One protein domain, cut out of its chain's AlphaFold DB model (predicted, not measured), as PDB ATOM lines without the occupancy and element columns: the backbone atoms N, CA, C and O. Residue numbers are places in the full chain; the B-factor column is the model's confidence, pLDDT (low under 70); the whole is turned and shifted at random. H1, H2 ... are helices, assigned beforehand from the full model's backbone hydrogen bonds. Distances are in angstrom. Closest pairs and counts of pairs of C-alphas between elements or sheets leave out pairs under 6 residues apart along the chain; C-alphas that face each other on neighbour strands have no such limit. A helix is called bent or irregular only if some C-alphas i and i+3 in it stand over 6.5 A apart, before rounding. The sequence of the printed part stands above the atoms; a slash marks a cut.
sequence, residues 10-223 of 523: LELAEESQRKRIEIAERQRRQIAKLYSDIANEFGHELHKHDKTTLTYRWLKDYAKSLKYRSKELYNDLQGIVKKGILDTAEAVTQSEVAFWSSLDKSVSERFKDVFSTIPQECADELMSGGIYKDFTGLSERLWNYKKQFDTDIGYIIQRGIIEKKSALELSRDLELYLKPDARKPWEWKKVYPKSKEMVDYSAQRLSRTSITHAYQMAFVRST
ATOM      1  N   LEU A  10      51.355   0.953  45.873       80.69
ATOM      2  CA  LEU A  10      50.856   1.002  44.497       80.69
ATOM      3  C   LEU A  10      50.257  -0.329  44.008       80.69
ATOM      4  O   LEU A  10      49.224  -0.315  43.344       80.69
ATOM      5  N   GLU A  11      50.832  -1.474  44.379       81.81
ATOM      6  CA  GLU A  11      50.314  -2.795  43.990       81.81
ATOM      7  C   GLU A  11      48.933  -3.079  44.603       81.81
ATOM      8  O   GLU A  11      48.128  -3.830  44.048       81.81
ATOM      9  N   LEU A  12      48.633  -2.474  45.755       80.12
ATOM     10  CA  LEU A  12      47.330  -2.587  46.407       80.12
ATOM     11  C   LEU A  12      46.296  -1.696  45.744       80.12
ATOM     12  O   LEU A  12      45.178  -2.148  45.504       80.12
ATOM     13  N   ALA A  13      46.684  -0.471  45.382       80.81
ATOM     14  CA  ALA A  13      45.834   0.407  44.592       80.81
ATOM     15  C   ALA A  13      45.452  -0.254  43.253       80.81
ATOM     16  O   ALA A  13      44.291  -0.186  42.839       80.81
ATOM     17  N   GLU A  14      46.390  -0.961  42.615       84.56
ATOM     18  CA  GLU A  14      46.131  -1.778  41.423       84.56
ATOM     19  C   GLU A  14      45.191  -2.963  41.702       84.56
ATOM     20  O   GLU A  14      44.283  -3.236  40.911       84.56
ATOM     21  N   GLU A  15      45.355  -3.659  42.830       87.06
ATOM     22  CA  GLU A  15      44.463  -4.753  43.223       87.06
ATOM     23  C   GLU A  15      43.024  -4.269  43.446       87.06
ATOM     24  O   GLU A  15      42.085  -4.851  42.891       87.06
ATOM     25  N   SER A  16      42.837  -3.198  44.223       87.56
ATOM     26  CA  SER A  16      41.519  -2.601  44.454       87.56
ATOM     27  C   SER A  16      40.904  -2.121  43.140       87.56
ATOM     28  O   SER A  16      39.708  -2.308  42.906       87.56
ATOM     29  N   GLN A  17      41.722  -1.579  42.234       86.81
ATOM     30  CA  GLN A  17      41.281  -1.177  40.904       86.81
ATOM     31  C   GLN A  17      40.813  -2.366  40.053       86.81
ATOM     32  O   GLN A  17      39.780  -2.283  39.381       86.81
ATOM     33  N   ARG A  18      41.525  -3.494  40.089       90.31
ATOM     34  CA  ARG A  18      41.109  -4.719  39.392       90.31
ATOM     35  C   ARG A  18      39.778  -5.239  39.938       90.31
ATOM     36  O   ARG A  18      38.862  -5.487  39.154       90.31
ATOM     37  N   LYS A  19      39.630  -5.312  41.268       92.19
ATOM     38  CA  LYS A  19      38.368  -5.702  41.924       92.19
ATOM     39  C   LYS A  19      37.221  -4.773  41.513       92.19
ATOM     40  O   LYS A  19      36.148  -5.251  41.150       92.19
ATOM     41  N   ARG A  20      37.454  -3.455  41.467       91.94
ATOM     42  CA  ARG A  20      36.475  -2.462  40.988       91.94
ATOM     43  C   ARG A  20      35.972  -2.779  39.575       91.94
ATOM     44  O   ARG A  20      34.766  -2.747  39.331       91.94
ATOM     45  N   ILE A  21      36.878  -3.104  38.650       90.81
ATOM     46  CA  ILE A  21      36.534  -3.454  37.260       90.81
ATOM     47  C   ILE A  21      35.691  -4.736  37.206       90.81
ATOM     48  O   ILE A  21      34.678  -4.778  36.506       90.81
ATOM     49  N   GLU A  22      36.065  -5.764  37.969       94.00
ATOM     50  CA  GLU A  22      35.320  -7.028  38.048       94.00
ATOM     51  C   GLU A  22      33.898  -6.824  38.593       94.00
ATOM     52  O   GLU A  22      32.931  -7.358  38.041       94.00
ATOM     53  N   ILE A  23      33.751  -6.004  39.640       94.44
ATOM     54  CA  ILE A  23      32.452  -5.648  40.225       94.44
ATOM     55  C   ILE A  23      31.596  -4.886  39.202       94.44
ATOM     56  O   ILE A  23      30.414  -5.201  39.037       94.44
ATOM     57  N   ALA A  24      32.182  -3.933  38.469       91.12
ATOM     58  CA  ALA A  24      31.476  -3.167  37.443       91.12
ATOM     59  C   ALA A  24      30.970  -4.049  36.297       91.12
ATOM     60  O   ALA A  24      29.825  -3.905  35.861       91.12
ATOM     61  N   GLU A  25      31.786  -4.995  35.837       92.38
ATOM     62  CA  GLU A  25      31.392  -5.939  34.794       92.38
ATOM     63  C   GLU A  25      30.308  -6.912  35.284       92.38
ATOM     64  O   GLU A  25      29.347  -7.190  34.560       92.38
ATOM     65  N   ARG A  26      30.398  -7.377  36.537       94.56
ATOM     66  CA  ARG A  26      29.348  -8.193  37.165       94.56
ATOM     67  C   ARG A  26      28.020  -7.437  37.232       94.56
ATOM     68  O   ARG A  26      27.007  -7.974  36.783       94.56
ATOM     69  N   GLN A  27      28.020  -6.198  37.728       92.69
ATOM     70  CA  GLN A  27      26.812  -5.370  37.788       92.69
ATOM     71  C   GLN A  27      26.222  -5.121  36.402       92.69
ATOM     72  O   GLN A  27      25.010  -5.230  36.226       92.69
ATOM     73  N   ARG A  28      27.063  -4.837  35.399       91.06
ATOM     74  CA  ARG A  28      26.616  -4.645  34.015       91.06
ATOM     75  C   ARG A  28      25.822  -5.855  33.516       91.06
ATOM     76  O   ARG A  28      24.740  -5.680  32.965       91.06
ATOM     77  N   ARG A  29      26.333  -7.072  33.744       92.44
ATOM     78  CA  ARG A  29      25.652  -8.322  33.359       92.44
ATOM     79  C   ARG A  29      24.348  -8.532  34.124       92.44
ATOM     80  O   ARG A  29      23.364  -8.942  33.520       92.44
ATOM     81  N   GLN A  30      24.328  -8.244  35.426       94.12
ATOM     82  CA  GLN A  30      23.119  -8.371  36.248       94.12
ATOM     83  C   GLN A  30      22.018  -7.408  35.791       94.12
ATOM     84  O   GLN A  30      20.881  -7.830  35.610       94.12
ATOM     85  N   ILE A  31      22.365  -6.142  35.539       92.25
ATOM     86  CA  ILE A  31      21.424  -5.136  35.033       92.25
ATOM     87  C   ILE A  31      20.892  -5.554  33.663       92.25
ATOM     88  O   ILE A  31      19.680  -5.624  33.491       92.25
ATOM     89  N   ALA A  32      21.769  -5.892  32.712       90.50
ATOM     90  CA  ALA A  32      21.345  -6.317  31.378       90.50
ATOM     91  C   ALA A  32      20.419  -7.543  31.435       90.50
ATOM     92  O   ALA A  32      19.424  -7.606  30.712       90.50
ATOM     93  N   LYS A  33      20.697  -8.490  32.343       92.62
ATOM     94  CA  LYS A  33      19.848  -9.663  32.557       92.62
ATOM     95  C   LYS A  33      18.433  -9.282  33.005       92.62
ATOM     96  O   LYS A  33      17.493  -9.787  32.407       92.62
ATOM     97  N   LEU A  34      18.268  -8.356  33.955       91.88
ATOM     98  CA  LEU A  34      16.935  -7.919  34.410       91.88
ATOM     99  C   LEU A  34      16.055  -7.427  33.253       91.88
ATOM    100  O   LEU A  34      14.893  -7.809  33.133       91.88
ATOM    101  N   TYR A  35      16.613  -6.598  32.369       90.38
ATOM    102  CA  TYR A  35      15.877  -6.099  31.207       90.38
ATOM    103  C   TYR A  35      15.671  -7.184  30.142       90.38
ATOM    104  O   TYR A  35      14.605  -7.249  29.528       90.38
ATOM    105  N   SER A  36      16.657  -8.063  29.939       90.50
ATOM    106  CA  SER A  36      16.528  -9.200  29.025       90.50
ATOM    107  C   SER A  36      15.436 -10.176  29.465       90.50
ATOM    108  O   SER A  36      14.715 -10.680  28.608       90.50
ATOM    109  N   ASP A  37      15.291 -10.437  30.762       90.69
ATOM    110  CA  ASP A  37      14.266 -11.335  31.298       90.69
ATOM    111  C   ASP A  37      12.863 -10.759  31.028       90.69
ATOM    112  O   ASP A  37      12.007 -11.455  30.479       90.69
ATOM    113  N   ILE A  38      12.667  -9.448  31.239       89.38
ATOM    114  CA  ILE A  38      11.430  -8.737  30.861       89.38
ATOM    115  C   ILE A  38      11.147  -8.871  29.356       89.38
ATOM    116  O   ILE A  38      10.010  -9.122  28.950       89.38
ATOM    117  N   ALA A  39      12.169  -8.705  28.515       89.00
ATOM    118  CA  ALA A  39      12.020  -8.798  27.067       89.00
ATOM    119  C   ALA A  39      11.675 -10.220  26.593       89.00
ATOM    120  O   ALA A  39      10.854 -10.387  25.691       89.00
ATOM    121  N   ASN A  40      12.284 -11.239  27.203       89.81
ATOM    122  CA  ASN A  40      12.033 -12.645  26.893       89.81
ATOM    123  C   ASN A  40      10.615 -13.053  27.298       89.81
ATOM    124  O   ASN A  40       9.906 -13.671  26.506       89.81
ATOM    125  N   GLU A  41      10.165 -12.656  28.489       88.50
ATOM    126  CA  GLU A  41       8.786 -12.877  28.929       88.50
ATOM    127  C   GLU A  41       7.779 -12.206  27.993       88.50
ATOM    128  O   GLU A  41       6.787 -12.825  27.610       88.50
ATOM    129  N   PHE A  42       8.046 -10.965  27.573       87.69
ATOM    130  CA  PHE A  42       7.198 -10.296  26.592       87.69
ATOM    131  C   PHE A  42       7.134 -11.057  25.268       87.69
ATOM    132  O   PHE A  42       6.044 -11.258  24.735       87.69
ATOM    133  N   GLY A  43       8.282 -11.506  24.752       86.31
ATOM    134  CA  GLY A  43       8.348 -12.315  23.536       86.31
ATOM    135  C   GLY A  43       7.539 -13.608  23.665       86.31
ATOM    136  O   GLY A  43       6.761 -13.942  22.773       86.31
ATOM    137  N   HIS A  44       7.646 -14.307  24.799       87.25
ATOM    138  CA  HIS A  44       6.858 -15.511  25.071       87.25
ATOM    139  C   HIS A  44       5.351 -15.246  25.094       87.25
ATOM    140  O   HIS A  44       4.599 -16.014  24.494       87.25
ATOM    141  N   GLU A  45       4.901 -14.171  25.745       84.75
ATOM    142  CA  GLU A  45       3.486 -13.785  25.732       84.75
ATOM    143  C   GLU A  45       3.027 -13.382  24.327       84.75
ATOM    144  O   GLU A  45       1.958 -13.797  23.884       84.75
ATOM    145  N   LEU A  46       3.857 -12.655  23.578       84.19
ATOM    146  CA  LEU A  46       3.568 -12.264  22.200       84.19
ATOM    147  C   LEU A  46       3.382 -13.481  21.280       84.19
ATOM    148  O   LEU A  46       2.466 -13.488  20.461       84.19
ATOM    149  N   HIS A  47       4.207 -14.521  21.429       81.81
ATOM    150  CA  HIS A  47       4.130 -15.746  20.625       81.81
ATOM    151  C   HIS A  47       2.866 -16.583  20.868       81.81
ATOM    152  O   HIS A  47       2.516 -17.400  20.015       81.81
ATOM    153  N   LYS A  48       2.165 -16.386  21.992       83.44
ATOM    154  CA  LYS A  48       0.878 -17.047  22.278       83.44
ATOM    155  C   LYS A  48      -0.290 -16.440  21.496       83.44
ATOM    156  O   LYS A  48      -1.374 -17.018  21.486       83.44
ATOM    157  N   HIS A  49      -0.081 -15.292  20.857       77.50
ATOM    158  CA  HIS A  49      -1.093 -14.571  20.098       77.50
ATOM    159  C   HIS A  49      -0.768 -14.580  18.599       77.50
ATOM    160  O   HIS A  49       0.371 -14.393  18.175       77.50
ATOM    161  N   ASP A  50      -1.795 -14.769  17.777       70.31
ATOM    162  CA  ASP A  50      -1.715 -14.638  16.323       70.31
ATOM    163  C   ASP A  50      -2.081 -13.211  15.862       70.31
ATOM    164  O   ASP A  50      -2.507 -12.357  16.644       70.31
ATOM    165  N   LYS A  51      -1.935 -12.932  14.557       64.50
ATOM    166  CA  LYS A  51      -2.289 -11.625  13.961       64.50
ATOM    167  C   LYS A  51      -3.746 -11.209  14.203       64.50
ATOM    168  O   LYS A  51      -4.039 -10.021  14.103       64.50
ATOM    169  N   THR A  52      -4.643 -12.161  14.453       65.00
ATOM    170  CA  THR A  52      -6.084 -11.928  14.613       65.00
ATOM    171  C   THR A  52      -6.500 -11.707  16.067       65.00
ATOM    172  O   THR A  52      -7.478 -11.011  16.322       65.00
ATOM    173  N   THR A  53      -5.749 -12.250  17.025       70.75
ATOM    174  CA  THR A  53      -6.015 -12.171  18.471       70.75
ATOM    175  C   THR A  53      -5.212 -11.071  19.161       70.75
ATOM    176  O   THR A  53      -5.617 -10.569  20.212       70.75
ATOM    177  N   LEU A  54      -4.101 -10.642  18.559       79.00
ATOM    178  CA  LEU A  54      -3.292  -9.542  19.059       79.00
ATOM    179  C   LEU A  54      -3.968  -8.192  18.770       79.00
ATOM    180  O   LEU A  54      -3.989  -7.702  17.640       79.00
ATOM    181  N   THR A  55      -4.507  -7.561  19.811       82.44
ATOM    182  CA  THR A  55      -5.223  -6.281  19.707       82.44
ATOM    183  C   THR A  55      -4.448  -5.135  20.357       82.44
ATOM    184  O   THR A  55      -3.643  -5.330  21.267       82.44
ATOM    185  N   TYR A  56      -4.757  -3.892  19.972       81.31
ATOM    186  CA  TYR A  56      -4.255  -2.710  20.686       81.31
ATOM    187  C   TYR A  56      -4.643  -2.689  22.168       81.31
ATOM    188  O   TYR A  56      -3.944  -2.083  22.979       81.31
ATOM    189  N   ARG A  57      -5.764  -3.326  22.525       83.31
ATOM    190  CA  ARG A  57      -6.195  -3.466  23.916       83.31
ATOM    191  C   ARG A  57      -5.215  -4.336  24.697       83.31
ATOM    192  O   ARG A  57      -4.722  -3.878  25.718       83.31
ATOM    193  N   TRP A  58      -4.856  -5.502  24.158       84.75
ATOM    194  CA  TRP A  58      -3.844  -6.375  24.758       84.75
ATOM    195  C   TRP A  58      -2.512  -5.643  24.971       84.75
ATOM    196  O   TRP A  58      -1.954  -5.687  26.061       84.75
ATOM    197  N   LEU A  59      -2.050  -4.882  23.972       82.38
ATOM    198  CA  LEU A  59      -0.828  -4.075  24.077       82.38
ATOM    199  C   LEU A  59      -0.886  -3.046  25.215       82.38
ATOM    200  O   LEU A  59       0.083  -2.869  25.951       82.38
ATOM    201  N   LYS A  60      -2.025  -2.361  25.372       81.69
ATOM    202  CA  LYS A  60      -2.241  -1.409  26.470       81.69
ATOM    203  C   LYS A  60      -2.293  -2.108  27.829       81.69
ATOM    204  O   LYS A  60      -1.739  -1.580  28.792       81.69
ATOM    205  N   ASP A  61      -2.919  -3.278  27.899       84.19
ATOM    206  CA  ASP A  61      -3.011  -4.077  29.121       84.19
ATOM    207  C   ASP A  61      -1.629  -4.617  29.531       84.19
ATOM    208  O   ASP A  61      -1.249  -4.509  30.698       84.19
ATOM    209  N   TYR A  62      -0.816  -5.072  28.569       84.19
ATOM    210  CA  TYR A  62       0.573  -5.467  28.807       84.19
ATOM    211  C   TYR A  62       1.449  -4.278  29.232       84.19
ATOM    212  O   TYR A  62       2.213  -4.359  30.186       84.19
ATOM    213  N   ALA A  63       1.299  -3.112  28.601       81.06
ATOM    214  CA  ALA A  63       2.009  -1.909  29.035       81.06
ATOM    215  C   ALA A  63       1.646  -1.504  30.473       81.06
ATOM    216  O   ALA A  63       2.489  -1.016  31.228       81.06
ATOM    217  N   LYS A  64       0.389  -1.718  30.875       84.31
ATOM    218  CA  LYS A  64      -0.064  -1.495  32.250       84.31
ATOM    219  C   LYS A  64       0.558  -2.506  33.221       84.31
ATOM    220  O   LYS A  64       0.942  -2.101  34.317       84.31
ATOM    221  N   SER A  65       0.706  -3.774  32.832       85.19
ATOM    222  CA  SER A  65       1.385  -4.779  33.663       85.19
ATOM    223  C   SER A  65       2.891  -4.507  33.785       85.19
ATOM    224  O   SER A  65       3.431  -4.585  34.889       85.19
ATOM    225  N   LEU A  66       3.555  -4.066  32.708       83.75
ATOM    226  CA  LEU A  66       4.954  -3.619  32.741       83.75
ATOM    227  C   LEU A  66       5.170  -2.461  33.715       83.75
ATOM    228  O   LEU A  66       6.152  -2.462  34.451       83.75
ATOM    229  N   LYS A  67       4.243  -1.497  33.784       80.62
ATOM    230  CA  LYS A  67       4.324  -0.405  34.768       80.62
ATOM    231  C   LYS A  67       4.304  -0.912  36.206       80.62
ATOM    232  O   LYS A  67       5.003  -0.349  37.044       80.62
ATOM    233  N   TYR A  68       3.545  -1.965  36.501       81.56
ATOM    234  CA  TYR A  68       3.558  -2.586  37.826       81.56
ATOM    235  C   TYR A  68       4.900  -3.287  38.093       81.56
ATOM    236  O   TYR A  68       5.556  -2.997  39.093       81.56
ATOM    237  N   ARG A  69       5.367  -4.106  37.142       82.75
ATOM    238  CA  ARG A  69       6.656  -4.823  37.218       82.75
ATOM    239  C   ARG A  69       7.875  -3.903  37.256       82.75
ATOM    240  O   ARG A  69       8.886  -4.239  37.859       82.75
ATOM    241  N   SER A  70       7.781  -2.698  36.692       83.12
ATOM    242  CA  SER A  70       8.860  -1.704  36.757       83.12
ATOM    243  C   SER A  70       9.223  -1.315  38.199       83.12
ATOM    244  O   SER A  70      10.336  -0.855  38.446       83.12
ATOM    245  N   LYS A  71       8.309  -1.507  39.165       83.19
ATOM    246  CA  LYS A  71       8.590  -1.319  40.593       83.19
ATOM    247  C   LYS A  71       9.526  -2.404  41.139       83.19
ATOM    248  O   LYS A  71      10.425  -2.078  41.905       83.19
ATOM    249  N   GLU A  72       9.329  -3.657  40.737       87.31
ATOM    250  CA  GLU A  72      10.218  -4.773  41.095       87.31
ATOM    251  C   GLU A  72      11.590  -4.578  40.449       87.31
ATOM    252  O   GLU A  72      12.591  -4.553  41.158       87.31
ATOM    253  N   LEU A  73      11.617  -4.253  39.151       87.69
ATOM    254  CA  LEU A  73      12.841  -3.872  38.441       87.69
ATOM    255  C   LEU A  73      13.602  -2.754  39.171       87.69
ATOM    256  O   LEU A  73      14.819  -2.821  39.310       87.69
ATOM    257  N   TYR A  74      12.900  -1.722  39.649       88.44
ATOM    258  CA  TYR A  74      13.510  -0.644  40.428       88.44
ATOM    259  C   TYR A  74      14.140  -1.150  41.736       88.44
ATOM    260  O   TYR A  74      15.279  -0.786  42.029       88.44
ATOM    261  N   ASN A  75      13.438  -1.992  42.499       86.69
ATOM    262  CA  ASN A  75      13.960  -2.552  43.748       86.69
ATOM    263  C   ASN A  75      15.201  -3.424  43.495       86.69
ATOM    264  O   ASN A  75      16.198  -3.291  44.207       86.69
ATOM    265  N   ASP A  76      15.173  -4.253  42.448       91.62
ATOM    266  CA  ASP A  76      16.304  -5.097  42.060       91.62
ATOM    267  C   ASP A  76      17.506  -4.253  41.629       91.62
ATOM    268  O   ASP A  76      18.635  -4.497  42.059       91.62
ATOM    269  N   LEU A  77      17.274  -3.196  40.840       91.12
ATOM    270  CA  LEU A  77      18.313  -2.235  40.468       91.12
ATOM    271  C   LEU A  77      18.906  -1.541  41.697       91.12
ATOM    272  O   LEU A  77      20.127  -1.410  41.791       91.12
ATOM    273  N   GLN A  78      18.072  -1.119  42.649       88.44
ATOM    274  CA  GLN A  78      18.527  -0.491  43.889       88.44
ATOM    275  C   GLN A  78      19.408  -1.446  44.703       88.44
ATOM    276  O   GLN A  78      20.469  -1.041  45.184       88.44
ATOM    277  N   GLY A  79      19.007  -2.717  44.807       90.19
ATOM    278  CA  GLY A  79      19.781  -3.767  45.465       90.19
ATOM    279  C   GLY A  79      21.122  -4.033  44.781       90.19
ATOM    280  O   GLY A  79      22.156  -4.046  45.451       90.19
ATOM    281  N   ILE A  80      21.133  -4.177  43.450       93.19
ATOM    282  CA  ILE A  80      22.360  -4.391  42.667       93.19
ATOM    283  C   ILE A  80      23.325  -3.223  42.854       93.19
ATOM    284  O   ILE A  80      24.497  -3.456  43.158       93.19
ATOM    285  N   VAL A  81      22.848  -1.980  42.701       92.38
ATOM    286  CA  VAL A  81      23.675  -0.770  42.824       92.38
ATOM    287  C   VAL A  81      24.248  -0.646  44.233       92.38
ATOM    288  O   VAL A  81      25.466  -0.519  44.361       92.38
ATOM    289  N   LYS A  82      23.412  -0.766  45.278       91.06
ATOM    290  CA  LYS A  82      23.862  -0.721  46.681       91.06
ATOM    291  C   LYS A  82      24.918  -1.789  46.957       91.06
ATOM    292  O   LYS A  82      25.946  -1.485  47.554       91.06
ATOM    293  N   LYS A  83      24.699  -3.016  46.477       94.31
ATOM    294  CA  LYS A  83      25.649  -4.115  46.657       94.31
ATOM    295  C   LYS A  83      27.000  -3.828  46.007       94.31
ATOM    296  O   LYS A  83      28.015  -4.022  46.650       94.31
ATOM    297  N   GLY A  84      27.050  -3.334  44.770       94.88
ATOM    298  CA  GLY A  84      28.355  -3.051  44.156       94.88
ATOM    299  C   GLY A  84      29.079  -1.859  44.777       94.88
ATOM    300  O   GLY A  84      30.303  -1.843  44.742       94.88
ATOM    301  N   ILE A  85      28.362  -0.900  45.376       93.94
ATOM    302  CA  ILE A  85      28.985   0.142  46.206       93.94
ATOM    303  C   ILE A  85      29.649  -0.494  47.429       93.94
ATOM    304  O   ILE A  85      30.832  -0.255  47.648       93.94
ATOM    305  N   LEU A  86      28.910  -1.332  48.169       94.56
ATOM    306  CA  LEU A  86      29.425  -2.064  49.329       94.56
ATOM    307  C   LEU A  86      30.639  -2.917  48.953       94.56
ATOM    308  O   LEU A  86      31.710  -2.703  49.505       94.56
ATOM    309  N   ASP A  87      30.495  -3.791  47.954       96.25
ATOM    310  CA  ASP A  87      31.558  -4.691  47.494       96.25
ATOM    311  C   ASP A  87      32.815  -3.903  47.063       96.25
ATOM    312  O   ASP A  87      33.939  -4.350  47.272       96.25
ATOM    313  N   THR A  88      32.642  -2.730  46.437       95.69
ATOM    314  CA  THR A  88      33.771  -1.898  45.986       95.69
ATOM    315  C   THR A  88      34.454  -1.209  47.158       95.69
ATOM    316  O   THR A  88      35.680  -1.199  47.222       95.69
ATOM    317  N   ALA A  89      33.680  -0.627  48.072       94.94
ATOM    318  CA  ALA A  89      34.228   0.037  49.244       94.94
ATOM    319  C   ALA A  89      34.929  -0.970  50.168       94.94
ATOM    320  O   ALA A  89      36.038  -0.705  50.617       94.94
ATOM    321  N   GLU A  90      34.345  -2.154  50.354       94.69
ATOM    322  CA  GLU A  90      34.955  -3.268  51.080       94.69
ATOM    323  C   GLU A  90      36.251  -3.744  50.410       94.69
ATOM    324  O   GLU A  90      37.254  -3.965  51.080       94.69
ATOM    325  N   ALA A  91      36.284  -3.843  49.077       94.44
ATOM    326  CA  ALA A  91      37.505  -4.197  48.358       94.44
ATOM    327  C   ALA A  91      38.648  -3.186  48.565       94.44
ATOM    328  O   ALA A  91      39.812  -3.585  48.546       94.44
ATOM    329  N   VAL A  92      38.333  -1.897  48.739       93.50
ATOM    330  CA  VAL A  92      39.321  -0.854  49.051       93.50
ATOM    331  C   VAL A  92      39.769  -0.960  50.505       93.50
ATOM    332  O   VAL A  92      40.966  -1.051  50.766       93.50
ATOM    333  N   THR A  93      38.833  -1.021  51.452       92.25
ATOM    334  CA  THR A  93      39.165  -1.059  52.883       92.25
ATOM    335  C   THR A  93      39.909  -2.332  53.267       92.25
ATOM    336  O   THR A  93      40.873  -2.268  54.020       92.25
ATOM    337  N   GLN A  94      39.550  -3.489  52.704       90.94
ATOM    338  CA  GLN A  94      40.294  -4.733  52.914       90.94
ATOM    339  C   GLN A  94      41.732  -4.647  52.387       90.94
ATOM    340  O   GLN A  94      42.637  -5.204  53.006       90.94
ATOM    341  N   SER A  95      41.957  -3.957  51.264       90.38
ATOM    342  CA  SER A  95      43.309  -3.728  50.741       90.38
ATOM    343  C   SER A  95      44.134  -2.836  51.675       90.38
ATOM    344  O   SER A  95      45.308  -3.127  51.890       90.38
ATOM    345  N   GLU A  96      43.521  -1.820  52.287       90.62
ATOM    346  CA  GLU A  96      44.160  -0.980  53.312       90.62
ATOM    347  C   GLU A  96      44.474  -1.774  54.587       90.62
ATOM    348  O   GLU A  96      45.622  -1.785  55.027       90.62
ATOM    349  N   VAL A  97      43.502  -2.519  55.137       89.25
ATOM    350  CA  VAL A  97      43.724  -3.410  56.295       89.25
ATOM    351  C   VAL A  97      44.899  -4.345  56.015       89.25
ATOM    352  O   VAL A  97      45.802  -4.464  56.842       89.25
ATOM    353  N   ALA A  98      44.897  -5.009  54.854       88.38
ATOM    354  CA  ALA A  98      45.923  -5.974  54.487       88.38
ATOM    355  C   ALA A  98      47.314  -5.334  54.393       88.38
ATOM    356  O   ALA A  98      48.289  -5.951  54.818       88.38
ATOM    357  N   PHE A  99      47.406  -4.110  53.870       88.56
ATOM    358  CA  PHE A  99      48.666  -3.380  53.791       88.56
ATOM    359  C   PHE A  99      49.208  -3.029  55.167       88.56
ATOM    360  O   PHE A  99      50.294  -3.475  55.533       88.56
ATOM    361  N   TRP A 100      48.445  -2.261  55.943       88.25
ATOM    362  CA  TRP A 100      48.934  -1.702  57.195       88.25
ATOM    363  C   TRP A 100      49.182  -2.798  58.237       88.25
ATOM    364  O   TRP A 100      50.202  -2.773  58.921       88.25
ATOM    365  N   SER A 101      48.348  -3.844  58.258       87.19
ATOM    366  CA  SER A 101      48.565  -5.026  59.112       87.19
ATOM    367  C   SER A 101      49.788  -5.857  58.701       87.19
ATOM    368  O   SER A 101      50.306  -6.635  59.501       87.19
ATOM    369  N   SER A 102      50.242  -5.747  57.444       86.69
ATOM    370  CA  SER A 102      51.474  -6.409  56.997       86.69
ATOM    371  C   SER A 102      52.738  -5.687  57.465       86.69
ATOM    372  O   SER A 102      53.770  -6.342  57.606       86.69
ATOM    373  N   LEU A 103      52.646  -4.375  57.725       85.19
ATOM    374  CA  LEU A 103      53.747  -3.561  58.237       85.19
ATOM    375  C   LEU A 103      53.936  -3.780  59.741       85.19
ATOM    376  O   LEU A 103      55.033  -4.125  60.168       85.19
ATOM    377  N   ASP A 104      52.865  -3.664  60.528       82.88
ATOM    378  CA  ASP A 104      52.910  -3.930  61.968       82.88
ATOM    379  C   ASP A 104      51.689  -4.743  62.414       82.88
ATOM    380  O   ASP A 104      50.539  -4.298  62.372       82.88
ATOM    381  N   LYS A 105      51.954  -5.967  62.883       83.56
ATOM    382  CA  LYS A 105      50.903  -6.873  63.349       83.56
ATOM    383  C   LYS A 105      50.267  -6.417  64.659       83.56
ATOM    384  O   LYS A 105      49.107  -6.758  64.884       83.56
ATOM    385  N   SER A 106      50.986  -5.669  65.497       77.50
ATOM    386  CA  SER A 106      50.540  -5.275  66.839       77.50
ATOM    387  C   SER A 106      49.290  -4.387  66.818       77.50
ATOM    388  O   SER A 106      48.482  -4.442  67.739       77.50
ATOM    389  N   VAL A 107      49.076  -3.653  65.725       78.81
ATOM    390  CA  VAL A 107      47.951  -2.722  65.535       78.81
ATOM    391  C   VAL A 107      46.891  -3.232  64.543       78.81
ATOM    392  O   VAL A 107      45.967  -2.505  64.186       78.81
ATOM    393  N   SER A 108      46.964  -4.505  64.126       81.44
ATOM    394  CA  SER A 108      46.067  -5.079  63.099       81.44
ATOM    395  C   SER A 108      44.580  -5.012  63.457       81.44
ATOM    396  O   SER A 108      43.749  -4.774  62.584       81.44
ATOM    397  N   GLU A 109      44.224  -5.246  64.725       77.00
ATOM    398  CA  GLU A 109      42.828  -5.154  65.184       77.00
ATOM    399  C   GLU A 109      42.313  -3.712  65.082       77.00
ATOM    400  O   GLU A 109      41.230  -3.492  64.547       77.00
ATOM    401  N   ARG A 110      43.140  -2.717  65.438       79.38
ATOM    402  CA  ARG A 110      42.780  -1.295  65.318       79.38
ATOM    403  C   ARG A 110      42.486  -0.903  63.869       79.38
ATOM    404  O   ARG A 110      41.515  -0.198  63.613       79.38
ATOM    405  N   PHE A 111      43.257  -1.409  62.898       83.12
ATOM    406  CA  PHE A 111      42.960  -1.181  61.476       83.12
ATOM    407  C   PHE A 111      41.616  -1.777  61.052       83.12
ATOM    408  O   PHE A 111      40.878  -1.146  60.297       83.12
ATOM    409  N   LYS A 112      41.278  -2.985  61.522       80.38
ATOM    410  CA  LYS A 112      39.975  -3.593  61.219       80.38
ATOM    411  C   LYS A 112      38.837  -2.746  61.773       80.38
ATOM    412  O   LYS A 112      37.875  -2.511  61.046       80.38
ATOM    413  N   ASP A 113      38.966  -2.270  63.008       75.75
ATOM    414  CA  ASP A 113      37.936  -1.471  63.669       75.75
ATOM    415  C   ASP A 113      37.691  -0.154  62.928       75.75
ATOM    416  O   ASP A 113      36.557   0.112  62.517       75.75
ATOM    417  N   VAL A 114      38.754   0.613  62.661       78.00
ATOM    418  CA  VAL A 114      38.686   1.913  61.964       78.00
ATOM    419  C   VAL A 114      38.060   1.777  60.575       78.00
ATOM    420  O   VAL A 114      37.275   2.626  60.155       78.00
ATOM    421  N   PHE A 115      38.360   0.698  59.851       83.94
ATOM    422  CA  PHE A 115      37.896   0.533  58.474       83.94
ATOM    423  C   PHE A 115      36.564  -0.220  58.333       83.94
ATOM    424  O   PHE A 115      36.013  -0.277  57.229       83.94
ATOM    425  N   SER A 116      36.022  -0.777  59.421       82.50
ATOM    426  CA  SER A 116      34.827  -1.635  59.399       82.50
ATOM    427  C   SER A 116      33.542  -0.910  58.972       82.50
ATOM    428  O   SER A 116      32.703  -1.501  58.288       82.50
ATOM    429  N   THR A 117      33.377   0.368  59.332       80.38
ATOM    430  CA  THR A 117      32.141   1.128  59.060       80.38
ATOM    431  C   THR A 117      32.131   1.787  57.682       80.38
ATOM    432  O   THR A 117      31.059   1.992  57.102       80.38
ATOM    433  N   ILE A 118      33.312   2.056  57.116       85.56
ATOM    434  CA  ILE A 118      33.498   2.809  55.868       85.56
ATOM    435  C   ILE A 118      32.642   2.272  54.708       85.56
ATOM    436  O   ILE A 118      32.003   3.089  54.031       85.56
ATOM    437  N   PRO A 119      32.558   0.948  54.439       89.25
ATOM    438  CA  PRO A 119      31.765   0.453  53.316       89.25
ATOM    439  C   PRO A 119      30.281   0.797  53.431       89.25
ATOM    440  O   PRO A 119      29.668   1.246  52.456       89.25
ATOM    441  N   GLN A 120      29.707   0.637  54.627       83.00
ATOM    442  CA  GLN A 120      28.296   0.924  54.861       83.00
ATOM    443  C   GLN A 120      28.016   2.425  54.776       83.00
ATOM    444  O   GLN A 120      27.033   2.826  54.155       83.00
ATOM    445  N   GLU A 121      28.901   3.262  55.317       79.25
ATOM    446  CA  GLU A 121      28.769   4.713  55.203       79.25
ATOM    447  C   GLU A 121      28.842   5.192  53.747       79.25
ATOM    448  O   GLU A 121      28.003   5.989  53.323       79.25
ATOM    449  N   CYS A 122      29.777   4.655  52.951       82.69
ATOM    450  CA  CYS A 122      29.863   4.952  51.521       82.69
ATOM    451  C   CYS A 122      28.556   4.591  50.805       82.69
ATOM    452  O   CYS A 122      28.050   5.378  50.001       82.69
ATOM    453  N   ALA A 123      27.986   3.422  51.111       81.75
ATOM    454  CA  ALA A 123      26.706   2.997  50.558       81.75
ATOM    455  C   ALA A 123      25.566   3.940  50.952       81.75
ATOM    456  O   ALA A 123      24.815   4.382  50.083       81.75
ATOM    457  N   ASP A 124      25.443   4.285  52.230       76.06
ATOM    458  CA  ASP A 124      24.358   5.134  52.719       76.06
ATOM    459  C   ASP A 124      24.424   6.543  52.116       76.06
ATOM    460  O   ASP A 124      23.410   7.095  51.680       76.06
ATOM    461  N   GLU A 125      25.618   7.122  52.018       74.44
ATOM    462  CA  GLU A 125      25.818   8.473  51.492       74.44
ATOM    463  C   GLU A 125      25.631   8.570  49.980       74.44
ATOM    464  O   GLU A 125      24.990   9.507  49.492       74.44
ATOM    465  N   LEU A 126      26.128   7.587  49.227       78.50
ATOM    466  CA  LEU A 126      25.897   7.521  47.785       78.50
ATOM    467  C   LEU A 126      24.412   7.322  47.479       78.50
ATOM    468  O   LEU A 126      23.858   7.995  46.604       78.50
ATOM    469  N   MET A 127      23.744   6.431  48.213       75.19
ATOM    470  CA  MET A 127      22.327   6.143  47.997       75.19
ATOM    471  C   MET A 127      21.427   7.321  48.384       75.19
ATOM    472  O   MET A 127      20.472   7.599  47.655       75.19
ATOM    473  N   SER A 128      21.759   8.043  49.460       69.62
ATOM    474  CA  SER A 128      21.014   9.223  49.928       69.62
ATOM    475  C   SER A 128      21.341  10.516  49.177       69.62
ATOM    476  O   SER A 128      20.499  11.408  49.129       69.62
ATOM    477  N   GLY A 129      22.515  10.619  48.547       55.88
ATOM    478  CA  GLY A 129      22.899  11.760  47.705       55.88
ATOM    479  C   GLY A 129      23.609  12.897  48.415       55.88
ATOM    480  O   GLY A 129      23.826  13.941  47.801       55.88
ATOM    481  N   GLY A 130      24.011  12.703  49.674       53.97
ATOM    482  CA  GLY A 130      24.656  13.735  50.490       53.97
ATOM    483  C   GLY A 130      25.922  14.340  49.872       53.97
ATOM    484  O   GLY A 130      26.240  15.490  50.163       53.97
ATOM    485  N   ILE A 131      26.588  13.596  48.983       56.84
ATOM    486  CA  ILE A 131      27.848  13.975  48.328       56.84
ATOM    487  C   ILE A 131      27.676  14.756  47.015       56.84
ATOM    488  O   ILE A 131      28.653  15.279  46.478       56.84
ATOM    489  N   TYR A 132      26.473  14.782  46.433       56.06
ATOM    490  CA  TYR A 132      26.240  15.413  45.134       56.06
ATOM    491  C   TYR A 132      25.765  16.857  45.301       56.06
ATOM    492  O   TYR A 132      25.009  17.171  46.215       56.06
ATOM    493  N   LYS A 133      26.167  17.741  44.375       45.69
ATOM    494  CA  LYS A 133      25.780  19.167  44.388       45.69
ATOM    495  C   LYS A 133      24.265  19.390  44.313       45.69
ATOM    496  O   LYS A 133      23.776  20.389  44.816       45.69
ATOM    497  N   ASP A 134      23.552  18.479  43.659       44.25
ATOM    498  CA  ASP A 134      22.093  18.488  43.509       44.25
ATOM    499  C   ASP A 134      21.368  17.806  44.684       44.25
ATOM    500  O   ASP A 134      20.147  17.678  44.650       44.25
ATOM    501  N   PHE A 135      22.112  17.310  45.684       48.00
ATOM    502  CA  PHE A 135      21.632  16.511  46.818       48.00
ATOM    503  C   PHE A 135      20.765  15.304  46.433       48.00
ATOM    504  O   PHE A 135      20.080  14.729  47.277       48.00
ATOM    505  N   THR A 136      20.808  14.903  45.163       54.31
ATOM    506  CA  THR A 136      19.942  13.869  44.614       54.31
ATOM    507  C   THR A 136      20.667  12.532  44.692       54.31
ATOM    508  O   THR A 136      21.663  12.291  44.000       54.31
ATOM    509  N   GLY A 137      20.159  11.642  45.541       69.75
ATOM    510  CA  GLY A 137      20.721  10.312  45.755       69.75
ATOM    511  C   GLY A 137      20.581   9.372  44.570       69.75
ATOM    512  O   GLY A 137      19.755   9.560  43.672       69.75
ATOM    513  N   LEU A 138      21.379   8.304  44.578       79.25
ATOM    514  CA  LEU A 138      21.264   7.255  43.566       79.25
ATOM    515  C   LEU A 138      19.880   6.596  43.587       79.25
ATOM    516  O   LEU A 138      19.374   6.258  42.519       79.25
ATOM    517  N   SER A 139      19.236   6.484  44.755       73.75
ATOM    518  CA  SER A 139      17.849   6.009  44.866       73.75
ATOM    519  C   SER A 139      16.881   6.866  44.049       73.75
ATOM    520  O   SER A 139      16.087   6.342  43.269       73.75
ATOM    521  N   GLU A 140      16.983   8.189  44.158       73.69
ATOM    522  CA  GLU A 140      16.121   9.101  43.409       73.69
ATOM    523  C   GLU A 140      16.444   9.096  41.907       73.69
ATOM    524  O   GLU A 140      15.542   9.082  41.067       73.69
ATOM    525  N   ARG A 141      17.729   9.004  41.537       82.56
ATOM    526  CA  ARG A 141      18.139   8.852  40.129       82.56
ATOM    527  C   ARG A 141      17.602   7.555  39.514       82.56
ATOM    528  O   ARG A 141      17.093   7.581  38.395       82.56
ATOM    529  N   LEU A 142      17.644   6.442  40.248       82.81
ATOM    530  CA  LEU A 142      17.042   5.168  39.836       82.81
ATOM    531  C   LEU A 142      15.517   5.276  39.705       82.81
ATOM    532  O   LEU A 142      14.946   4.767  38.739       82.81
ATOM    533  N   TRP A 143      14.856   5.987  40.621       79.25
ATOM    534  CA  TRP A 143      13.416   6.237  40.551       79.25
ATOM    535  C   TRP A 143      13.038   7.037  39.297       79.25
ATOM    536  O   TRP A 143      12.073   6.710  38.600       79.25
ATOM    537  N   ASN A 144      13.841   8.042  38.946       83.31
ATOM    538  CA  ASN A 144      13.660   8.808  37.718       83.31
ATOM    539  C   ASN A 144      13.877   7.951  36.460       83.31
ATOM    540  O   ASN A 144      13.142   8.110  35.486       83.31
ATOM    541  N   TYR A 145      14.795   6.980  36.479       84.69
ATOM    542  CA  TYR A 145      14.940   6.031  35.369       84.69
ATOM    543  C   TYR A 145      13.767   5.065  35.243       84.69
ATOM    544  O   TYR A 145      13.351   4.773  34.126       84.69
ATOM    545  N   LYS A 146      13.160   4.639  36.354       86.06
ATOM    546  CA  LYS A 146      11.897   3.889  36.316       86.06
ATOM    547  C   LYS A 146      10.775   4.711  35.669       86.06
ATOM    548  O   LYS A 146      10.080   4.209  34.789       86.06
ATOM    549  N   LYS A 147      10.628   5.995  36.027       84.44
ATOM    550  CA  LYS A 147       9.669   6.897  35.352       84.44
ATOM    551  C   LYS A 147       9.959   7.022  33.856       84.44
ATOM    552  O   LYS A 147       9.034   7.045  33.046       84.44
ATOM    553  N   GLN A 148      11.236   7.104  33.489       85.88
ATOM    554  CA  GLN A 148      11.652   7.176  32.097       85.88
ATOM    555  C   GLN A 148      11.299   5.892  31.331       85.88
ATOM    556  O   GLN A 148      10.733   5.977  30.247       85.88
ATOM    557  N   PHE A 149      11.558   4.719  31.912       87.00
ATOM    558  CA  PHE A 149      11.171   3.425  31.350       87.00
ATOM    559  C   PHE A 149       9.662   3.359  31.061       87.00
ATOM    560  O   PHE A 149       9.261   3.046  29.939       87.00
ATOM    561  N   ASP A 150       8.827   3.755  32.027       85.31
ATOM    562  CA  ASP A 150       7.367   3.813  31.860       85.31
ATOM    563  C   ASP A 150       6.933   4.794  30.758       85.31
ATOM    564  O   ASP A 150       5.947   4.558  30.047       85.31
ATOM    565  N   THR A 151       7.648   5.917  30.646       87.19
ATOM    566  CA  THR A 151       7.378   6.977  29.669       87.19
ATOM    567  C   THR A 151       7.716   6.514  28.258       87.19
ATOM    568  O   THR A 151       6.892   6.679  27.361       87.19
ATOM    569  N   ASP A 152       8.873   5.881  28.066       89.75
ATOM    570  CA  ASP A 152       9.322   5.394  26.761       89.75
ATOM    571  C   ASP A 152       8.384   4.299  26.225       89.75
ATOM    572  O   ASP A 152       7.995   4.353  25.058       89.75
ATOM    573  N   ILE A 153       7.911   3.376  27.077       88.44
ATOM    574  CA  ILE A 153       6.898   2.372  26.692       88.44
ATOM    575  C   ILE A 153       5.605   3.052  26.224       88.44
ATOM    576  O   ILE A 153       5.070   2.732  25.159       88.44
ATOM    577  N   GLY A 154       5.096   4.008  27.009       85.81
ATOM    578  CA  GLY A 154       3.882   4.746  26.658       85.81
ATOM    579  C   GLY A 154       4.034   5.530  25.353       85.81
ATOM    580  O   GLY A 154       3.131   5.518  24.515       85.81
ATOM    581  N   TYR A 155       5.190   6.165  25.164       89.38
ATOM    582  CA  TYR A 155       5.528   6.929  23.970       89.38
ATOM    583  C   TYR A 155       5.595   6.047  22.719       89.38
ATOM    584  O   TYR A 155       4.982   6.395  21.710       89.38
ATOM    585  N   ILE A 156       6.271   4.894  22.787       90.44
ATOM    586  CA  ILE A 156       6.365   3.942  21.669       90.44
ATOM    587  C   ILE A 156       4.964   3.488  21.244       90.44
ATOM    588  O   ILE A 156       4.640   3.542  20.059       90.44
ATOM    589  N   ILE A 157       4.092   3.141  22.198       86.44
ATOM    590  CA  ILE A 157       2.710   2.728  21.903       86.44
ATOM    591  C   ILE A 157       1.920   3.846  21.220       86.44
ATOM    592  O   ILE A 157       1.289   3.620  20.188       86.44
ATOM    593  N   GLN A 158       1.952   5.059  21.777       84.88
ATOM    594  CA  GLN A 158       1.215   6.199  21.223       84.88
ATOM    595  C   GLN A 158       1.704   6.565  19.819       84.88
ATOM    596  O   GLN A 158       0.889   6.768  18.919       84.88
ATOM    597  N   ARG A 159       3.025   6.608  19.607       88.75
ATOM    598  CA  ARG A 159       3.613   6.876  18.290       88.75
ATOM    599  C   ARG A 159       3.287   5.783  17.285       88.75
ATOM    600  O   ARG A 159       2.885   6.118  16.181       88.75
ATOM    601  N   GLY A 160       3.375   4.508  17.660       86.31
ATOM    602  CA  GLY A 160       3.018   3.401  16.770       86.31
ATOM    603  C   GLY A 160       1.573   3.477  16.271       86.31
ATOM    604  O   GLY A 160       1.323   3.252  15.088       86.31
ATOM    605  N   ILE A 161       0.638   3.881  17.142       83.44
ATOM    606  CA  ILE A 161      -0.768   4.122  16.771       83.44
ATOM    607  C   ILE A 161      -0.888   5.294  15.782       83.44
ATOM    608  O   ILE A 161      -1.603   5.179  14.788       83.44
ATOM    609  N   ILE A 162      -0.187   6.408  16.025       85.56
ATOM    610  CA  ILE A 162      -0.181   7.583  15.130       85.56
ATOM    611  C   ILE A 162       0.368   7.220  13.743       85.56
ATOM    612  O   ILE A 162      -0.185   7.636  12.728       85.56
ATOM    613  N   GLU A 163       1.412   6.395  13.704       88.50
ATOM    614  CA  GLU A 163       2.043   5.875  12.483       88.50
ATOM    615  C   GLU A 163       1.232   4.740  11.830       88.50
ATOM    616  O   GLU A 163       1.671   4.149  10.846       88.50
ATOM    617  N   LYS A 164       0.039   4.431  12.362       86.81
ATOM    618  CA  LYS A 164      -0.897   3.413  11.856       86.81
ATOM    619  C   LYS A 164      -0.302   2.000  11.770       86.81
ATOM    620  O   LYS A 164      -0.765   1.192  10.966       86.81
ATOM    621  N   LYS A 165       0.694   1.683  12.603       88.25
ATOM    622  CA  LYS A 165       1.292   0.341  12.680       88.25
ATOM    623  C   LYS A 165       0.278  -0.670  13.190       88.25
ATOM    624  O   LYS A 165      -0.420  -0.394  14.154       88.25
ATOM    625  N   SER A 166       0.221  -1.866  12.614       87.50
ATOM    626  CA  SER A 166      -0.605  -2.947  13.162       87.50
ATOM    627  C   SER A 166      -0.175  -3.316  14.589       87.50
ATOM    628  O   SER A 166       0.972  -3.099  14.987       87.50
ATOM    629  N   ALA A 167      -1.075  -3.937  15.361       83.31
ATOM    630  CA  ALA A 167      -0.750  -4.404  16.711       83.31
ATOM    631  C   ALA A 167       0.477  -5.336  16.719       83.31
ATOM    632  O   ALA A 167       1.301  -5.253  17.623       83.31
ATOM    633  N   LEU A 168       0.659  -6.163  15.682       84.31
ATOM    634  CA  LEU A 168       1.826  -7.042  15.566       84.31
ATOM    635  C   LEU A 168       3.127  -6.266  15.350       84.31
ATOM    636  O   LEU A 168       4.138  -6.583  15.973       84.31
ATOM    637  N   GLU A 169       3.117  -5.268  14.468       88.00
ATOM    638  CA  GLU A 169       4.294  -4.427  14.223       88.00
ATOM    639  C   GLU A 169       4.674  -3.639  15.475       88.00
ATOM    640  O   GLU A 169       5.846  -3.597  15.843       88.00
ATOM    641  N   LEU A 170       3.682  -3.089  16.178       88.94
ATOM    642  CA  LEU A 170       3.908  -2.354  17.415       88.94
ATOM    643  C   LEU A 170       4.426  -3.253  18.549       88.94
ATOM    644  O   LEU A 170       5.316  -2.847  19.293       88.94
ATOM    645  N   SER A 171       3.933  -4.490  18.661       86.19
ATOM    646  CA  SER A 171       4.495  -5.461  19.603       86.19
ATOM    647  C   SER A 171       5.951  -5.793  19.287       86.19
ATOM    648  O   SER A 171       6.772  -5.819  20.193       86.19
ATOM    649  N   ARG A 172       6.316  -5.982  18.015       88.31
ATOM    650  CA  ARG A 172       7.718  -6.229  17.632       88.31
ATOM    651  C   ARG A 172       8.626  -5.043  17.943       88.31
ATOM    652  O   ARG A 172       9.760  -5.249  18.366       88.31
ATOM    653  N   ASP A 173       8.136  -3.816  17.777       90.62
ATOM    654  CA  ASP A 173       8.886  -2.622  18.173       90.62
ATOM    655  C   ASP A 173       9.130  -2.587  19.688       90.62
ATOM    656  O   ASP A 173      10.250  -2.334  20.124       90.62
ATOM    657  N   LEU A 174       8.108  -2.877  20.500       89.19
ATOM    658  CA  LEU A 174       8.261  -2.949  21.956       89.19
ATOM    659  C   LEU A 174       9.233  -4.054  22.377       89.19
ATOM    660  O   LEU A 174      10.080  -3.821  23.234       89.19
ATOM    661  N   GLU A 175       9.160  -5.226  21.750       89.12
ATOM    662  CA  GLU A 175      10.086  -6.330  22.007       89.12
ATOM    663  C   GLU A 175      11.520  -5.908  21.680       89.12
ATOM    664  O   GLU A 175      12.443  -6.134  22.464       89.12
ATOM    665  N   LEU A 176      11.704  -5.227  20.547       90.44
ATOM    666  CA  LEU A 176      12.994  -4.695  20.145       90.44
ATOM    667  C   LEU A 176      13.509  -3.658  21.148       90.44
ATOM    668  O   LEU A 176      14.698  -3.682  21.454       90.44
ATOM    669  N   TYR A 177      12.658  -2.765  21.661       90.88
ATOM    670  CA  TYR A 177      13.023  -1.769  22.676       90.88
ATOM    671  C   TYR A 177      13.469  -2.400  23.995       90.88
ATOM    672  O   TYR A 177      14.514  -2.018  24.518       90.88
ATOM    673  N   LEU A 178      12.710  -3.379  24.499       89.00
ATOM    674  CA  LEU A 178      12.969  -4.029  25.787       89.00
ATOM    675  C   LEU A 178      14.274  -4.838  25.797       89.00
ATOM    676  O   LEU A 178      14.855  -5.020  26.862       89.00
ATOM    677  N   LYS A 179      14.761  -5.298  24.636       89.44
ATOM    678  CA  LYS A 179      16.034  -6.025  24.515       89.44
ATOM    679  C   LYS A 179      17.239  -5.066  24.624       89.44
ATOM    680  O   LYS A 179      17.430  -4.254  23.711       89.44
ATOM    681  N   PRO A 180      18.097  -5.188  25.661       85.12
ATOM    682  CA  PRO A 180      19.238  -4.286  25.880       85.12
ATOM    683  C   PRO A 180      20.241  -4.259  24.725       85.12
ATOM    684  O   PRO A 180      20.634  -3.188  24.265       85.12
ATOM    685  N   ASP A 181      20.590  -5.435  24.199       85.00
ATOM    686  CA  ASP A 181      21.617  -5.596  23.158       85.00
ATOM    687  C   ASP A 181      21.057  -5.493  21.727       85.00
ATOM    688  O   ASP A 181      21.774  -5.672  20.738       85.00
ATOM    689  N   ALA A 182      19.756  -5.220  21.576       85.81
ATOM    690  CA  ALA A 182      19.126  -5.191  20.267       85.81
ATOM    691  C   ALA A 182      19.503  -3.928  19.483       85.81
ATOM    692  O   ALA A 182      19.111  -2.809  19.837       85.81
ATOM    693  N   ARG A 183      20.189  -4.129  18.349       83.50
ATOM    694  CA  ARG A 183      20.465  -3.070  17.371       83.50
ATOM    695  C   ARG A 183      19.159  -2.553  16.783       83.50
ATOM    696  O   ARG A 183      18.399  -3.302  16.172       83.50
ATOM    697  N   LYS A 184      18.918  -1.257  16.952       86.25
ATOM    698  CA  LYS A 184      17.742  -0.597  16.393       86.25
ATOM    699  C   LYS A 184      17.969  -0.291  14.905       86.25
ATOM    700  O   LYS A 184      19.068   0.144  14.549       86.25
ATOM    701  N   PRO A 185      16.974  -0.517  14.029       85.75
ATOM    702  CA  PRO A 185      17.080  -0.154  12.620       85.75
ATOM    703  C   PRO A 185      17.162   1.368  12.462       85.75
ATOM    704  O   PRO A 185      16.725   2.114  13.338       85.75
ATOM    705  N   TRP A 186      17.671   1.839  11.321       80.75
ATOM    706  CA  TRP A 186      17.824   3.274  11.037       80.75
ATOM    707  C   TRP A 186      16.513   4.063  11.204       80.75
ATOM    708  O   TRP A 186      16.493   5.126  11.827       80.75
ATOM    709  N   GLU A 187      15.395   3.483  10.757       84.44
ATOM    710  CA  GLU A 187      14.051   4.065  10.876       84.44
ATOM    711  C   GLU A 187      13.586   4.262  12.330       84.44
ATOM    712  O   GLU A 187      12.685   5.060  12.585       84.44
ATOM    713  N   TRP A 188      14.201   3.592  13.315       88.12
ATOM    714  CA  TRP A 188      13.812   3.719  14.724       88.12
ATOM    715  C   TRP A 188      13.849   5.170  15.199       88.12
ATOM    716  O   TRP A 188      12.907   5.637  15.831       88.12
ATOM    717  N   LYS A 189      14.902   5.920  14.844       85.81
ATOM    718  CA  LYS A 189      15.044   7.334  15.233       85.81
ATOM    719  C   LYS A 189      14.030   8.242  14.553       85.81
ATOM    720  O   LYS A 189      13.708   9.294  15.093       85.81
ATOM    721  N   LYS A 190      13.529   7.848  13.383       86.25
ATOM    722  CA  LYS A 190      12.505   8.595  12.653       86.25
ATOM    723  C   LYS A 190      11.133   8.414  13.301       86.25
ATOM    724  O   LYS A 190      10.409   9.384  13.487       86.25
ATOM    725  N   VAL A 191      10.810   7.181  13.687       85.88
ATOM    726  CA  VAL A 191       9.514   6.815  14.279       85.88
ATOM    727  C   VAL A 191       9.449   7.181  15.772       85.88
ATOM    728  O   VAL A 191       8.444   7.719  16.249       85.88
ATOM    729  N   TYR A 192      10.538   6.944  16.508       90.06
ATOM    730  CA  TYR A 192      10.642   7.112  17.961       90.06
ATOM    731  C   TYR A 192      11.808   8.039  18.376       90.06
ATOM    732  O   TYR A 192      12.636   7.656  19.197       90.06
ATOM    733  N   PRO A 193      11.874   9.294  17.888       86.44
ATOM    734  CA  PRO A 193      13.018  10.187  18.124       86.44
ATOM    735  C   PRO A 193      13.280  10.528  19.597       86.44
ATOM    736  O   PRO A 193      14.388  10.921  19.948       86.44
ATOM    737  N   LYS A 194      12.256  10.425  20.455       85.38
ATOM    738  CA  LYS A 194      12.333  10.788  21.877       85.38
ATOM    739  C   LYS A 194      12.576   9.600  22.814       85.38
ATOM    740  O   LYS A 194      12.801   9.842  23.995       85.38
ATOM    741  N   SER A 195      12.535   8.357  22.322       83.50
ATOM    742  CA  SER A 195      12.832   7.188  23.161       83.50
ATOM    743  C   SER A 195      14.340   7.015  23.311       83.50
ATOM    744  O   SER A 195      15.118   7.417  22.438       83.50
ATOM    745  N   LYS A 196      14.787   6.351  24.379       82.06
ATOM    746  CA  LYS A 196      16.168   5.856  24.404       82.06
ATOM    747  C   LYS A 196      16.353   4.718  23.401       82.06
ATOM    748  O   LYS A 196      15.420   3.991  23.070       82.06
ATOM    749  N   GLU A 197      17.577   4.589  22.894       80.50
ATOM    750  CA  GLU A 197      17.957   3.492  21.992       80.50
ATOM    751  C   GLU A 197      18.210   2.188  22.754       80.50
ATOM    752  O   GLU A 197      17.821   1.115  22.298       80.50
ATOM    753  N   MET A 198      18.846   2.296  23.923       84.56
ATOM    754  CA  MET A 198      19.142   1.193  24.835       84.56
ATOM    755  C   MET A 198      18.407   1.438  26.149       84.56
ATOM    756  O   MET A 198      18.640   2.455  26.809       84.56
ATOM    757  N   VAL A 199      17.516   0.513  26.499       85.75
ATOM    758  CA  VAL A 199      16.567   0.654  27.609       85.75
ATOM    759  C   VAL A 199      17.245   0.747  28.981       85.75
ATOM    760  O   VAL A 199      16.782   1.472  29.857       85.75
ATOM    761  N   ASP A 200      18.390   0.092  29.152       87.94
ATOM    762  CA  ASP A 200      19.092  -0.039  30.431       87.94
ATOM    763  C   ASP A 200      20.348   0.840  30.540       87.94
ATOM    764  O   ASP A 200      20.998   0.893  31.587       87.94
ATOM    765  N   TYR A 201      20.687   1.584  29.484       85.94
ATOM    766  CA  TYR A 201      21.927   2.356  29.408       85.94
ATOM    767  C   TYR A 201      22.072   3.379  30.540       85.94
ATOM    768  O   TYR A 201      23.163   3.552  31.090       85.94
ATOM    769  N   SER A 202      20.977   4.053  30.904       86.00
ATOM    770  CA  SER A 202      20.956   5.002  32.021       86.00
ATOM    771  C   SER A 202      21.274   4.307  33.350       86.00
ATOM    772  O   SER A 202      22.106   4.805  34.113       86.00
ATOM    773  N   ALA A 203      20.685   3.129  33.591       88.38
ATOM    774  CA  ALA A 203      20.931   2.328  34.787       88.38
ATOM    775  C   ALA A 203      22.383   1.832  34.832       88.38
ATOM    776  O   ALA A 203      23.069   2.048  35.829       88.38
ATOM    777  N   GLN A 204      22.903   1.280  33.730       89.31
ATOM    778  CA  GLN A 204      24.301   0.846  33.651       89.31
ATOM    779  C   GLN A 204      25.290   2.004  33.872       89.31
ATOM    780  O   GLN A 204      26.280   1.854  34.587       89.31
ATOM    781  N   ARG A 205      25.037   3.179  33.277       87.44
ATOM    782  CA  ARG A 205      25.870   4.383  33.457       87.44
ATOM    783  C   ARG A 205      25.921   4.825  34.912       87.44
ATOM    784  O   ARG A 205      26.998   5.149  35.416       87.44
ATOM    785  N   LEU A 206      24.766   4.852  35.566       89.12
ATOM    786  CA  LEU A 206      24.680   5.205  36.974       89.12
ATOM    787  C   LEU A 206      25.418   4.180  37.831       89.12
ATOM    788  O   LEU A 206      26.219   4.581  38.664       89.12
ATOM    789  N   SER A 207      25.233   2.886  37.562       90.19
ATOM    790  CA  SER A 207      25.922   1.791  38.252       90.19
ATOM    791  C   SER A 207      27.442   1.960  38.221       90.19
ATOM    792  O   SER A 207      28.083   2.012  39.266       90.19
ATOM    793  N   ARG A 208      28.019   2.165  37.026       90.06
ATOM    794  CA  ARG A 208      29.468   2.386  36.861       90.06
ATOM    795  C   ARG A 208      29.957   3.622  37.609       90.06
ATOM    796  O   ARG A 208      30.968   3.562  38.292       90.06
ATOM    797  N   THR A 209      29.219   4.727  37.506       90.00
ATOM    798  CA  THR A 209      29.558   5.974  38.212       90.00
ATOM    799  C   THR A 209      29.528   5.771  39.729       90.00
ATOM    800  O   THR A 209      30.416   6.236  40.433       90.00
ATOM    801  N   SER A 210      28.542   5.022  40.223       90.50
ATOM    802  CA  SER A 210      28.382   4.712  41.647       90.50
ATOM    803  C   SER A 210      29.549   3.885  42.177       90.50
ATOM    804  O   SER A 210      30.070   4.196  43.239       90.50
ATOM    805  N   ILE A 211      29.999   2.884  41.414       93.69
ATOM    806  CA  ILE A 211      31.195   2.092  41.729       93.69
ATOM    807  C   ILE A 211      32.448   2.972  41.765       93.69
ATOM    808  O   ILE A 211      33.241   2.875  42.700       93.69
ATOM    809  N   THR A 212      32.643   3.840  40.767       91.75
ATOM    810  CA  THR A 212      33.798   4.749  40.738       91.75
ATOM    811  C   THR A 212      33.807   5.657  41.963       91.75
ATOM    812  O   THR A 212      34.834   5.758  42.627       91.75
ATOM    813  N   HIS A 213      32.670   6.263  42.311       91.62
ATOM    814  CA  HIS A 213      32.588   7.121  43.493       91.62
ATOM    815  C   HIS A 213      32.759   6.334  44.793       91.62
ATOM    816  O   HIS A 213      33.424   6.826  45.694       91.62
ATOM    817  N   ALA A 214      32.232   5.108  44.881       93.06
ATOM    818  CA  ALA A 214      32.436   4.232  46.036       93.06
ATOM    819  C   ALA A 214      33.921   3.964  46.281       93.06
ATOM    820  O   ALA A 214      34.392   4.110  47.403       93.06
ATOM    821  N   TYR A 215      34.669   3.652  45.218       94.00
ATOM    822  CA  TYR A 215      36.119   3.490  45.289       94.00
ATOM    823  C   TYR A 215      36.811   4.758  45.806       94.00
ATOM    824  O   TYR A 215      37.627   4.682  46.717       94.00
ATOM    825  N   GLN A 216      36.468   5.928  45.255       91.12
ATOM    826  CA  GLN A 216      37.101   7.192  45.643       91.12
ATOM    827  C   GLN A 216      36.777   7.588  47.084       91.12
ATOM    828  O   GLN A 216      37.666   8.013  47.812       91.12
ATOM    829  N   MET A 217      35.520   7.431  47.501       89.75
ATOM    830  CA  MET A 217      35.087   7.730  48.865       89.75
ATOM    831  C   MET A 217      35.725   6.790  49.878       89.75
ATOM    832  O   MET A 217      36.219   7.262  50.895       89.75
ATOM    833  N   ALA A 218      35.737   5.486  49.590       92.25
ATOM    834  CA  ALA A 218      36.362   4.505  50.463       92.25
ATOM    835  C   ALA A 218      37.857   4.786  50.610       92.25
ATOM    836  O   ALA A 218      38.344   4.803  51.731       92.25
ATOM    837  N   PHE A 219      38.542   5.096  49.502       92.88
ATOM    838  CA  PHE A 219      39.957   5.457  49.506       92.88
ATOM    839  C   PHE A 219      40.230   6.701  50.358       92.88
ATOM    840  O   PHE A 219      41.132   6.678  51.185       92.88
ATOM    841  N   VAL A 220      39.465   7.785  50.182       89.88
ATOM    842  CA  VAL A 220      39.667   9.011  50.973       89.88
ATOM    843  C   VAL A 220      39.427   8.727  52.454       89.88
ATOM    844  O   VAL A 220      40.300   9.013  53.259       89.88
ATOM    845  N   ARG A 221      38.319   8.073  52.816       86.94
ATOM    846  CA  ARG A 221      37.999   7.771  54.225       86.94
ATOM    847  C   ARG A 221      39.012   6.868  54.901       86.94
ATOM    848  O   ARG A 221      39.310   7.044  56.072       86.94
ATOM    849  N   SER A 222      39.548   5.889  54.177       89.06
ATOM    850  CA  SER A 222      40.546   4.986  54.744       89.06
ATOM    851  C   SER A 222      41.923   5.638  54.897       89.06
ATOM    852  O   SER A 222      42.792   5.069  55.552       89.06
ATOM    853  N   THR A 223      42.149   6.810  54.295       89.44
ATOM    854  CA  THR A 223      43.480   7.430  54.213       89.44
ATOM    855  C   THR A 223      43.552   8.870  54.724       89.44
ATOM    856  O   THR A 223      44.658   9.377  54.921       89.44
TER     857      THR A 223
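Overview. This is residues 10 to 223 of the 523 residues of an uncharacterized protein of Blautia producta (UniProt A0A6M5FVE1). Look for a long rod of helices: H2, the longest, and H1 form a helical hairpin, with H4 and H8 packed on it along one half and H5 and H6 along the other. H3 folds back on H2 at one end, where residues 102 to 107 stick out. The printed part has 214 residues with eight named helices, H1 to H8 in order, and no named strand, an all helix class. It is loose, radius of gyration of the C-alphas 21.8 A, spanning 77 by 30 by 28 A.

Arrangement. Begin at the hub, H2, residues 56 to 103, with a kink of 32 degrees near residue 70. H1, residues 10 to 47, makes a hairpin with it at a shallow tilt of 14 degrees; C-alphas 16 and 92 are closest, 5.4 A. Residues 77 to 96 of H2 touch H8, residues 201 to 223, closest at C-alphas 89 and 218, 5.1 A. Residues 82 to 93 touch H4, residues 118 to 128, closest at C-alphas 89 and 119, 4.8 A. Residues 59 to 78 touch H5, residues 138 to 162, closest at C-alphas 67 and 150, 6.0 A. H6, residues 167 to 178, touches residues 35 to 46 of H1, closest at C-alphas 178 and 39, 5.0 A. These six form a bundle, helices side by side, and helix packing is mostly aligned. Irregular H3, residues 105 to 116, with C-alphas 106 and 109 7.9 A apart, makes a hairpin with H2, closest at C-alphas 108 and 101, 4.7 A. H7, residues 188 to 191, touches no helix. O i to N i+4 pairs are all within hydrogen-bond range in H1, H4, H5, H6 and H8, 42 of 44 in H2 and 6 of 8 in H3; H7 is too short for one.

Along the chain. Find C-alpha 10 at (50.856, 1.002, 44.497); H1 runs 55.1 A from there. H2 is 69.1 A long, H5 35.6 A, and H8 33.3 A, ending at (43.480, 7.430, 54.213).

Size, cuts and confidence. C-alphas 52 and 106 are farthest apart, 77.3 A. The printed part has no cut, and no link is long. Residues 51 to 52 and 128 to 137 have pLDDT under 70.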